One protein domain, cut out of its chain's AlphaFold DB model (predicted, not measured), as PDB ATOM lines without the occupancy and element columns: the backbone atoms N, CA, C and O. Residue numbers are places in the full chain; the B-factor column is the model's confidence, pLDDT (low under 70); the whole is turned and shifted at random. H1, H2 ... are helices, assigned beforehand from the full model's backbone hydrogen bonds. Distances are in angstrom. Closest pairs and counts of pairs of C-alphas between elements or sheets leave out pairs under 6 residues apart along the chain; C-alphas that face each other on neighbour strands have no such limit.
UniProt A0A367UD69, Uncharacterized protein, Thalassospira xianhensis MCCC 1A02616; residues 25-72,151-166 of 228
ATOM      1  N   ASP A  25     150.114 144.128  82.711       83.69
ATOM      2  CA  ASP A  25     149.063 145.147  82.697       83.69
ATOM      3  C   ASP A  25     148.759 145.706  84.096       83.69
ATOM      4  O   ASP A  25     148.606 146.914  84.280       83.69
ATOM      5  N   ILE A  26     148.717 144.833  85.109       86.50
ATOM      6  CA  ILE A  26     148.511 145.247  86.502       86.50
ATOM      7  C   ILE A  26     149.726 146.031  87.006       86.50
ATOM      8  O   ILE A  26     149.561 147.024  87.714       86.50
ATOM      9  N   VAL A  27     150.939 145.593  86.653       86.88
ATOM     10  CA  VAL A  27     152.175 146.299  87.018       86.88
ATOM     11  C   VAL A  27     152.165 147.710  86.435       86.88
ATOM     12  O   VAL A  27     152.350 148.664  87.187       86.88
ATOM     13  N   ASP A  28     151.870 147.855  85.144       87.12
ATOM     14  CA  ASP A  28     151.795 149.162  84.485       87.12
ATOM     15  C   ASP A  28     150.791 150.086  85.180       87.12
ATOM     16  O   ASP A  28     151.104 151.241  85.467       87.12
ATOM     17  N   PHE A  29     149.611 149.568  85.530       85.94
ATOM     18  CA  PHE A  29     148.596 150.350  86.230       85.94
ATOM     19  C   PHE A  29     149.052 150.794  87.626       85.94
ATOM     20  O   PHE A  29     148.909 151.961  87.991       85.94
ATOM     21  N   LEU A  30     149.614 149.880  88.423       86.31
ATOM     22  CA  LEU A  30     150.085 150.187  89.778       86.31
ATOM     23  C   LEU A  30     151.254 151.185  89.778       86.31
ATOM     24  O   LEU A  30     151.469 151.882  90.772       86.31
ATOM     25  N   LEU A  31     151.991 151.268  88.670       86.62
ATOM     26  CA  LEU A  31     153.141 152.149  88.492       86.62
ATOM     27  C   LEU A  31     152.844 153.386  87.624       86.62
ATOM     28  O   LEU A  31     153.768 154.156  87.376       86.62
ATOM     29  N   ALA A  32     151.600 153.603  87.179       81.94
ATOM     30  CA  ALA A  32     151.273 154.547  86.102       81.94
ATOM     31  C   ALA A  32     151.788 155.982  86.324       81.94
ATOM     32  O   ALA A  32     152.329 156.584  85.401       81.94
ATOM     33  N   ASP A  33     151.692 156.518  87.547       78.06
ATOM     34  CA  ASP A  33     152.195 157.872  87.846       78.06
ATOM     35  C   ASP A  33     153.590 157.873  88.484       78.06
ATOM     36  O   ASP A  33     153.996 158.868  89.087       78.06
ATOM     37  N   ALA A  34     154.290 156.739  88.505       80.94
ATOM     38  CA  ALA A  34     155.627 156.658  89.067       80.94
ATOM     39  C   ALA A  34     156.654 156.997  87.982       80.94
ATOM     40  O   ALA A  34     156.786 156.289  86.981       80.94
ATOM     41  N   ASP A  35     157.416 158.071  88.201       79.31
ATOM     42  CA  ASP A  35     158.569 158.376  87.361       79.31
ATOM     43  C   ASP A  35     159.702 157.399  87.692       79.31
ATOM     44  O   ASP A  35     160.435 157.545  88.676       79.31
ATOM     45  N   LEU A  36     159.766 156.323  86.907       79.00
ATOM     46  CA  LEU A  36     160.710 155.233  87.099       79.00
ATOM     47  C   LEU A  36     161.725 155.193  85.960       79.00
ATOM     48  O   LEU A  36     161.337 155.211  84.787       79.00
ATOM     49  N   PRO A  37     163.020 155.041  86.285       76.94
ATOM     50  CA  PRO A  37     164.023 154.775  85.273       76.94
ATOM     51  C   PRO A  37     163.783 153.401  84.633       76.94
ATOM     52  O   PRO A  37     163.370 152.452  85.305       76.94
ATOM     53  N   ASP A  38     164.099 153.273  83.343       78.75
ATOM     54  CA  ASP A  38     163.746 152.099  82.527       78.75
ATOM     55  C   ASP A  38     164.250 150.768  83.089       78.75
ATOM     56  O   ASP A  38     163.555 149.758  83.016       78.75
ATOM     57  N   TRP A  39     165.433 150.761  83.706       77.56
ATOM     58  CA  TRP A  39     165.981 149.557  84.332       77.56
ATOM     59  C   TRP A  39     165.111 149.070  85.506       77.56
ATOM     60  O   TRP A  39     164.952 147.865  85.682       77.56
ATOM     61  N   LEU A  40     164.543 149.990  86.300       80.06
ATOM     62  CA  LEU A  40     163.708 149.654  87.455       80.06
ATOM     63  C   LEU A  40     162.347 149.172  86.975       80.06
ATOM     64  O   LEU A  40     161.854 148.172  87.480       80.06
ATOM     65  N   ARG A  41     161.790 149.831  85.952       84.38
ATOM     66  CA  ARG A  41     160.577 149.369  85.274       84.38
ATOM     67  C   ARG A  41     160.772 147.940  84.757       84.38
ATOM     68  O   ARG A  41     160.049 147.049  85.179       84.38
ATOM     69  N   ALA A  42     161.810 147.678  83.961       80.12
ATOM     70  CA  ALA A  42     162.101 146.337  83.446       80.12
ATOM     71  C   ALA A  42     162.288 145.290  84.563       80.12
ATOM     72  O   ALA A  42     161.764 144.180  84.471       80.12
ATOM     73  N   ASP A  43     162.991 145.625  85.650       81.19
ATOM     74  CA  ASP A  43     163.172 144.729  86.800       81.19
ATOM     75  C   ASP A  43     161.835 144.429  87.516       81.19
ATOM     76  O   ASP A  43     161.560 143.267  87.827       81.19
ATOM     77  N   LEU A  44     160.952 145.427  87.653       84.56
ATOM     78  CA  LEU A  44     159.578 145.286  88.159       84.56
ATOM     79  C   LEU A  44     158.612 144.605  87.166       84.56
ATOM     80  O   LEU A  44     157.517 144.228  87.551       84.56
ATOM     81  N   HIS A  45     159.004 144.353  85.922       83.12
ATOM     82  CA  HIS A  45     158.283 143.414  85.047       83.12
ATOM     83  C   HIS A  45     158.890 142.002  85.069       83.12
ATOM     84  O   HIS A  45     158.448 141.120  84.336       83.12
ATOM     85  N   GLY A  46     159.920 141.768  85.891       75.25
ATOM     86  CA  GLY A  46     160.676 140.514  85.909       75.25
ATOM     87  C   GLY A  46     161.606 140.333  84.702       75.25
ATOM     88  O   GLY A  46     162.135 139.244  84.500       75.25
ATOM     89  N   GLN A  47     161.814 141.389  83.912       74.88
ATOM     90  CA  GLN A  47     162.620 141.409  82.685       74.88
ATOM     91  C   GLN A  47     164.021 142.007  82.904       74.88
ATOM     92  O   GLN A  47     164.870 141.956  82.018       74.88
ATOM     93  N   GLY A  48     164.282 142.595  84.074       64.88
ATOM     94  CA  GLY A  48     165.561 143.230  84.389       64.88
ATOM     95  C   GLY A  48     166.702 142.220  84.533       64.88
ATOM     96  O   GLY A  48     166.621 141.278  85.324       64.88
ATOM     97  N   HIS A  49     167.784 142.429  83.782       58.81
ATOM     98  CA  HIS A  49     169.023 141.638  83.871       58.81
ATOM     99  C   HIS A  49     170.213 142.453  84.394       58.81
ATOM    100  O   HIS A  49     171.093 141.906  85.058       58.81
ATOM    101  N   ASP A  50     170.186 143.769  84.172       55.91
ATOM    102  CA  ASP A  50     171.229 144.719  84.551       55.91
ATOM    103  C   ASP A  50     170.653 145.796  85.482       55.91
ATOM    104  O   ASP A  50     169.501 146.206  85.328       55.91
ATOM    105  N   ARG A  51     171.447 146.291  86.443       60.97
ATOM    106  CA  ARG A  51     171.053 147.417  87.313       60.97
ATOM    107  C   ARG A  51     172.193 148.447  87.428       60.97
ATOM    108  O   ARG A  51     173.349 148.116  87.176       60.97
ATOM    109  N   PRO A  52     171.924 149.702  87.819       54.81
ATOM    110  CA  PRO A  52     172.968 150.695  88.067       54.81
ATOM    111  C   PRO A  52     173.656 150.454  89.416       54.81
ATOM    112  O   PRO A  52     172.987 150.183  90.410       54.81
ATOM    113  N   ALA A  53     174.981 150.616  89.473       53.16
ATOM    114  CA  ALA A  53     175.782 150.191  90.622       53.16
ATOM    115  C   ALA A  53     175.385 150.845  91.962       53.16
ATOM    116  O   ALA A  53     175.304 150.144  92.966       53.16
ATOM    117  N   ARG A  54     175.131 152.167  92.013       52.28
ATOM    118  CA  ARG A  54     174.896 152.881  93.294       52.28
ATOM    119  C   ARG A  54     173.981 154.116  93.257       52.28
ATOM    120  O   ARG A  54     173.501 154.533  94.303       52.28
ATOM    121  N   GLY A  55     173.689 154.691  92.087       52.66
ATOM    122  CA  GLY A  55     172.851 155.902  91.960       52.66
ATOM    123  C   GLY A  55     171.333 155.664  91.967       52.66
ATOM    124  O   GLY A  55     170.561 156.609  91.871       52.66
ATOM    125  N   ALA A  56     170.909 154.406  92.055       62.75
ATOM    126  CA  ALA A  56     169.535 153.963  91.826       62.75
ATOM    127  C   ALA A  56     168.677 153.836  93.097       62.75
ATOM    128  O   ALA A  56     167.460 153.688  92.998       62.75
ATOM    129  N   ILE A  57     169.291 153.884  94.287       68.94
ATOM    130  CA  ILE A  57     168.592 153.604  95.551       68.94
ATOM    131  C   ILE A  57     167.460 154.600  95.823       68.94
ATOM    132  O   ILE A  57     166.433 154.212  96.368       68.94
ATOM    133  N   ARG A  58     167.606 155.861  95.395       70.06
ATOM    134  CA  ARG A  58     166.592 156.894  95.635       70.06
ATOM    135  C   ARG A  58     165.262 156.555  94.957       70.06
ATOM    136  O   ARG A  58     164.251 156.558  95.640       70.06
ATOM    137  N   SER A  59     165.280 156.149  93.685       76.12
ATOM    138  CA  SER A  59     164.069 155.737  92.957       76.12
ATOM    139  C   SER A  59     163.374 154.532  93.599       76.12
ATOM    140  O   SER A  59     162.151 154.451  93.601       76.12
ATOM    141  N   VAL A  60     164.147 153.601  94.170       80.06
ATOM    142  CA  VAL A  60     163.603 152.439  94.892       80.06
ATOM    143  C   VAL A  60     162.934 152.876  96.194       80.06
ATOM    144  O   VAL A  60     161.826 152.431  96.477       80.06
ATOM    145  N   LEU A  61     163.575 153.763  96.963       80.94
ATOM    146  CA  LEU A  61     163.027 154.292  98.216       80.94
ATOM    147  C   LEU A  61     161.773 155.142  97.983       80.94
ATOM    148  O   LEU A  61     160.785 154.939  98.681       80.94
ATOM    149  N   ASP A  62     161.786 156.022  96.977       82.94
ATOM    150  CA  ASP A  62     160.636 156.859  96.606       82.94
ATOM    151  C   ASP A  62     159.427 155.992  96.220       82.94
ATOM    152  O   ASP A  62     158.304 156.220  96.675       82.94
ATOM    153  N   LEU A  63     159.653 154.937  95.430       84.06
ATOM    154  CA  LEU A  63     158.585 154.011  95.060       84.06
ATOM    155  C   LEU A  63     158.081 153.203  96.268       84.06
ATOM    156  O   LEU A  63     156.884 152.944  96.381       84.06
ATOM    157  N   ARG A  64     158.966 152.832  97.200       83.69
ATOM    158  CA  ARG A  64     158.587 152.108  98.420       83.69
ATOM    159  C   ARG A  64     157.742 152.964  99.363       83.69
ATOM    160  O   ARG A  64     156.749 152.481  99.903       83.69
ATOM    161  N   GLU A  65     158.109 154.231  99.534       82.25
ATOM    162  CA  GLU A  65     157.328 155.207 100.300       82.25
ATOM    163  C   GLU A  65     155.928 155.384  99.699       82.25
ATOM    164  O   GLU A  65     154.933 155.372 100.424       82.25
ATOM    165  N   ARG A  66     155.833 155.431  98.365       82.38
ATOM    166  CA  ARG A  66     154.554 155.485  97.653       82.38
ATOM    167  C   ARG A  66     153.678 154.255  97.907       82.38
ATOM    168  O   ARG A  66     152.494 154.426  98.196       82.38
ATOM    169  N   PHE A  67     154.223 153.038  97.828       80.44
ATOM    170  CA  PHE A  67     153.456 151.825  98.149       80.44
ATOM    171  C   PHE A  67     152.936 151.865  99.592       80.44
ATOM    172  O   PHE A  67     151.731 151.735  99.803       80.44
ATOM    173  N   ASN A  68     153.801 152.200 100.556       73.56
ATOM    174  CA  ASN A  68     153.414 152.329 101.965       73.56
ATOM    175  C   ASN A  68     152.304 153.370 102.191       73.56
ATOM    176  O   ASN A  68     151.407 153.162 103.007       73.56
ATOM    177  N   GLY A  69     152.339 154.487 101.460       68.12
ATOM    178  CA  GLY A  69     151.319 155.532 101.531       68.12
ATOM    179  C   GLY A  69     149.944 155.108 101.007       68.12
ATOM    180  O   GLY A  69     148.977 155.845 101.211       68.12
ATOM    181  N   THR A  70     149.823 153.941 100.354       70.00
ATOM    182  CA  THR A  70     148.603 153.581  99.617       70.00
ATOM    183  C   THR A  70     147.760 152.436 100.186       70.00
ATOM    184  O   THR A  70     146.754 152.043  99.592       70.00
ATOM    185  N   HIS A  71     148.053 151.977 101.400       79.88
ATOM    186  CA  HIS A  71     147.251 150.956 102.096       79.88
ATOM    187  C   HIS A  71     145.936 151.481 102.705       79.88
ATOM    188  O   HIS A  71     145.385 150.891 103.631       79.88
ATOM    189  N   SER A  72     145.418 152.607 102.211       86.75
ATOM    190  CA  SER A  72     144.146 153.150 102.693       86.75
ATOM    191  C   SER A  72     142.974 152.363 102.098       86.75
ATOM    192  O   SER A  72     142.972 152.133 100.881       86.75
ATOM    193  N   ASN A 151     151.853 142.578  96.064       88.38
ATOM    194  CA  ASN A 151     152.745 141.886  96.998       88.38
ATOM    195  C   ASN A 151     154.067 141.482  96.332       88.38
ATOM    196  O   ASN A 151     155.125 141.511  96.964       88.38
ATOM    197  N   TRP A 152     154.019 141.082  95.060       88.00
ATOM    198  CA  TRP A 152     155.220 140.803  94.284       88.00
ATOM    199  C   TRP A 152     156.080 142.063  94.110       88.00
ATOM    200  O   TRP A 152     157.283 141.993  94.372       88.00
ATOM    201  N   LEU A 153     155.479 143.208  93.761       88.31
ATOM    202  CA  LEU A 153     156.182 144.488  93.592       88.31
ATOM    203  C   LEU A 153     156.880 144.913  94.887       88.31
ATOM    204  O   LEU A 153     158.077 145.199  94.881       88.31
ATOM    205  N   GLU A 154     156.173 144.878  96.015       87.50
ATOM    206  CA  GLU A 154     156.729 145.237  97.324       87.50
ATOM    207  C   GLU A 154     157.898 144.339  97.729       87.50
ATOM    208  O   GLU A 154     158.960 144.829  98.128       87.50
ATOM    209  N   ARG A 155     157.738 143.016  97.578       85.56
ATOM    210  CA  ARG A 155     158.815 142.052  97.844       85.56
ATOM    211  C   ARG A 155     159.997 142.285  96.918       85.56
ATOM    212  O   ARG A 155     161.145 142.158  97.347       85.56
ATOM    213  N   ARG A 156     159.741 142.616  95.650       84.19
ATOM    214  CA  ARG A 156     160.808 142.878  94.689       84.19
ATOM    215  C   ARG A 156     161.579 144.146  95.048       84.19
ATOM    216  O   ARG A 156     162.808 144.107  95.043       84.19
ATOM    217  N   LEU A 157     160.889 145.216  95.436       84.62
ATOM    218  CA  LEU A 157     161.511 146.451  95.918       84.62
ATOM    219  C   LEU A 157     162.336 146.223  97.183       84.62
ATOM    220  O   LEU A 157     163.471 146.686  97.254       84.62
ATOM    221  N   GLU A 158     161.825 145.450  98.142       82.31
ATOM    222  CA  GLU A 158     162.576 145.077  99.345       82.31
ATOM    223  C   GLU A 158     163.852 144.292  99.006       82.31
ATOM    224  O   GLU A 158     164.918 144.541  99.571       82.31
ATOM    225  N   VAL A 159     163.763 143.345  98.068       79.25
ATOM    226  CA  VAL A 159     164.915 142.582  97.572       79.25
ATOM    227  C   VAL A 159     165.954 143.503  96.927       79.25
ATOM    228  O   VAL A 159     167.148 143.375  97.214       79.25
ATOM    229  N   ILE A 160     165.517 144.436  96.079       78.06
ATOM    230  CA  ILE A 160     166.398 145.418  95.443       78.06
ATOM    231  C   ILE A 160     167.057 146.304  96.511       78.06
ATOM    232  O   ILE A 160     168.279 146.443  96.512       78.06
ATOM    233  N   GLU A 161     166.294 146.847  97.457       78.25
ATOM    234  CA  GLU A 161     166.812 147.680  98.545       78.25
ATOM    235  C   GLU A 161     167.875 146.940  99.374       78.25
ATOM    236  O   GLU A 161     168.988 147.436  99.560       78.25
ATOM    237  N   LYS A 162     167.581 145.702  99.796       75.31
ATOM    238  CA  LYS A 162     168.528 144.848 100.530       75.31
ATOM    239  C   LYS A 162     169.796 144.562  99.729       75.31
ATOM    240  O   LYS A 162     170.869 144.431 100.320       75.31
ATOM    241  N   SER A 163     169.703 144.470  98.400       70.19
ATOM    242  CA  SER A 163     170.879 144.266  97.546       70.19
ATOM    243  C   SER A 163     171.850 145.452  97.590       70.19
ATOM    244  O   SER A 163     173.056 145.234  97.533       70.19
ATOM    245  N   PHE A 164     171.356 146.677  97.809       66.62
ATOM    246  CA  PHE A 164     172.207 147.853  98.020       66.62
ATOM    247  C   PHE A 164     172.835 147.907  99.422       66.62
ATOM    248  O   PHE A 164     173.902 148.495  99.593       66.62
ATOM    249  N   GLN A 165     172.194 147.303 100.427       63.25
ATOM    250  CA  GLN A 165     172.671 147.291 101.819       63.25
ATOM    251  C   GLN A 165     173.697 146.185 102.099       63.25
ATOM    252  O   GLN A 165     174.539 146.331 102.989       63.25
ATOM    253  N   LYS A 166     173.655 145.070 101.355       53.56
ATOM    254  CA  LYS A 166     174.657 144.006 101.473       53.56
ATOM    255  C   LYS A 166     176.012 144.513 100.976       53.56
ATOM    256  O   LYS A 166     176.327 144.444  99.791       53.56
TER     257      LYS A 166
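Overview. This is residues 25 to 72 and 151 to 166 of the 228 residues of an uncharacterized protein of Thalassospira xianhensis MCCC 1A02616 (UniProt A0A367UD69). Two longer helices, H3 and H4, run side by side in opposite directions as a base, and two short helices, H1 and H2, form a loose second layer over it. H2 lies over the middle of the pair and H1 over the end where H3 finishes and H4 begins, while a long loop leads from H2 to the start of H3. The printed part has 64 residues with four named helices, H1 to H4 in chain order, and no named strand; the class is all helix. It is compact, with a radius of gyration of the C-alphas of 11.2 A, and spans 32 by 21 by 19 A, only just elongated.

Arrangement. H4, residues 151 to 165, touches H3, residues 57 to 68, the closest C-alphas being those of Val 60 and Leu 157, 6.4 A apart. They run opposite ways at a shallow tilt of 34 degrees, only just short of steep. H2, residues 38 to 44, is close to H4 but not clearly touching, with the closest C-alphas, Leu 44 and Leu 153, 6.5 A apart. H1, residues 25 to 30, is about perpendicular to H2, at 76 degrees. H1 and H3 are apart. In H1, H2, H3 and H4 every O i to N i+4 pair is within hydrogen-bond range.

Along the chain. H4 is 21.2 A long and ends with C-alpha 165 at (172.671, 147.291, 101.819). H3 measures 16.5 A, H2 9.8 A and H1 8.8 A. H1 begins with C-alpha 25 at (149.063, 145.147, 82.697).

Size, cuts and confidence. The C-alphas farthest apart, those of Ala 53 and Ser 72, are 34.0 A apart. Residues 73 to 150 are not printed, and C-alphas 72 and 151 stand 15.3 A apart across the cut. The link from H2 to H3 is long, with 12 residues. The pLDDT is under 70 at residues 48 to 57, 69 and 164 to 166.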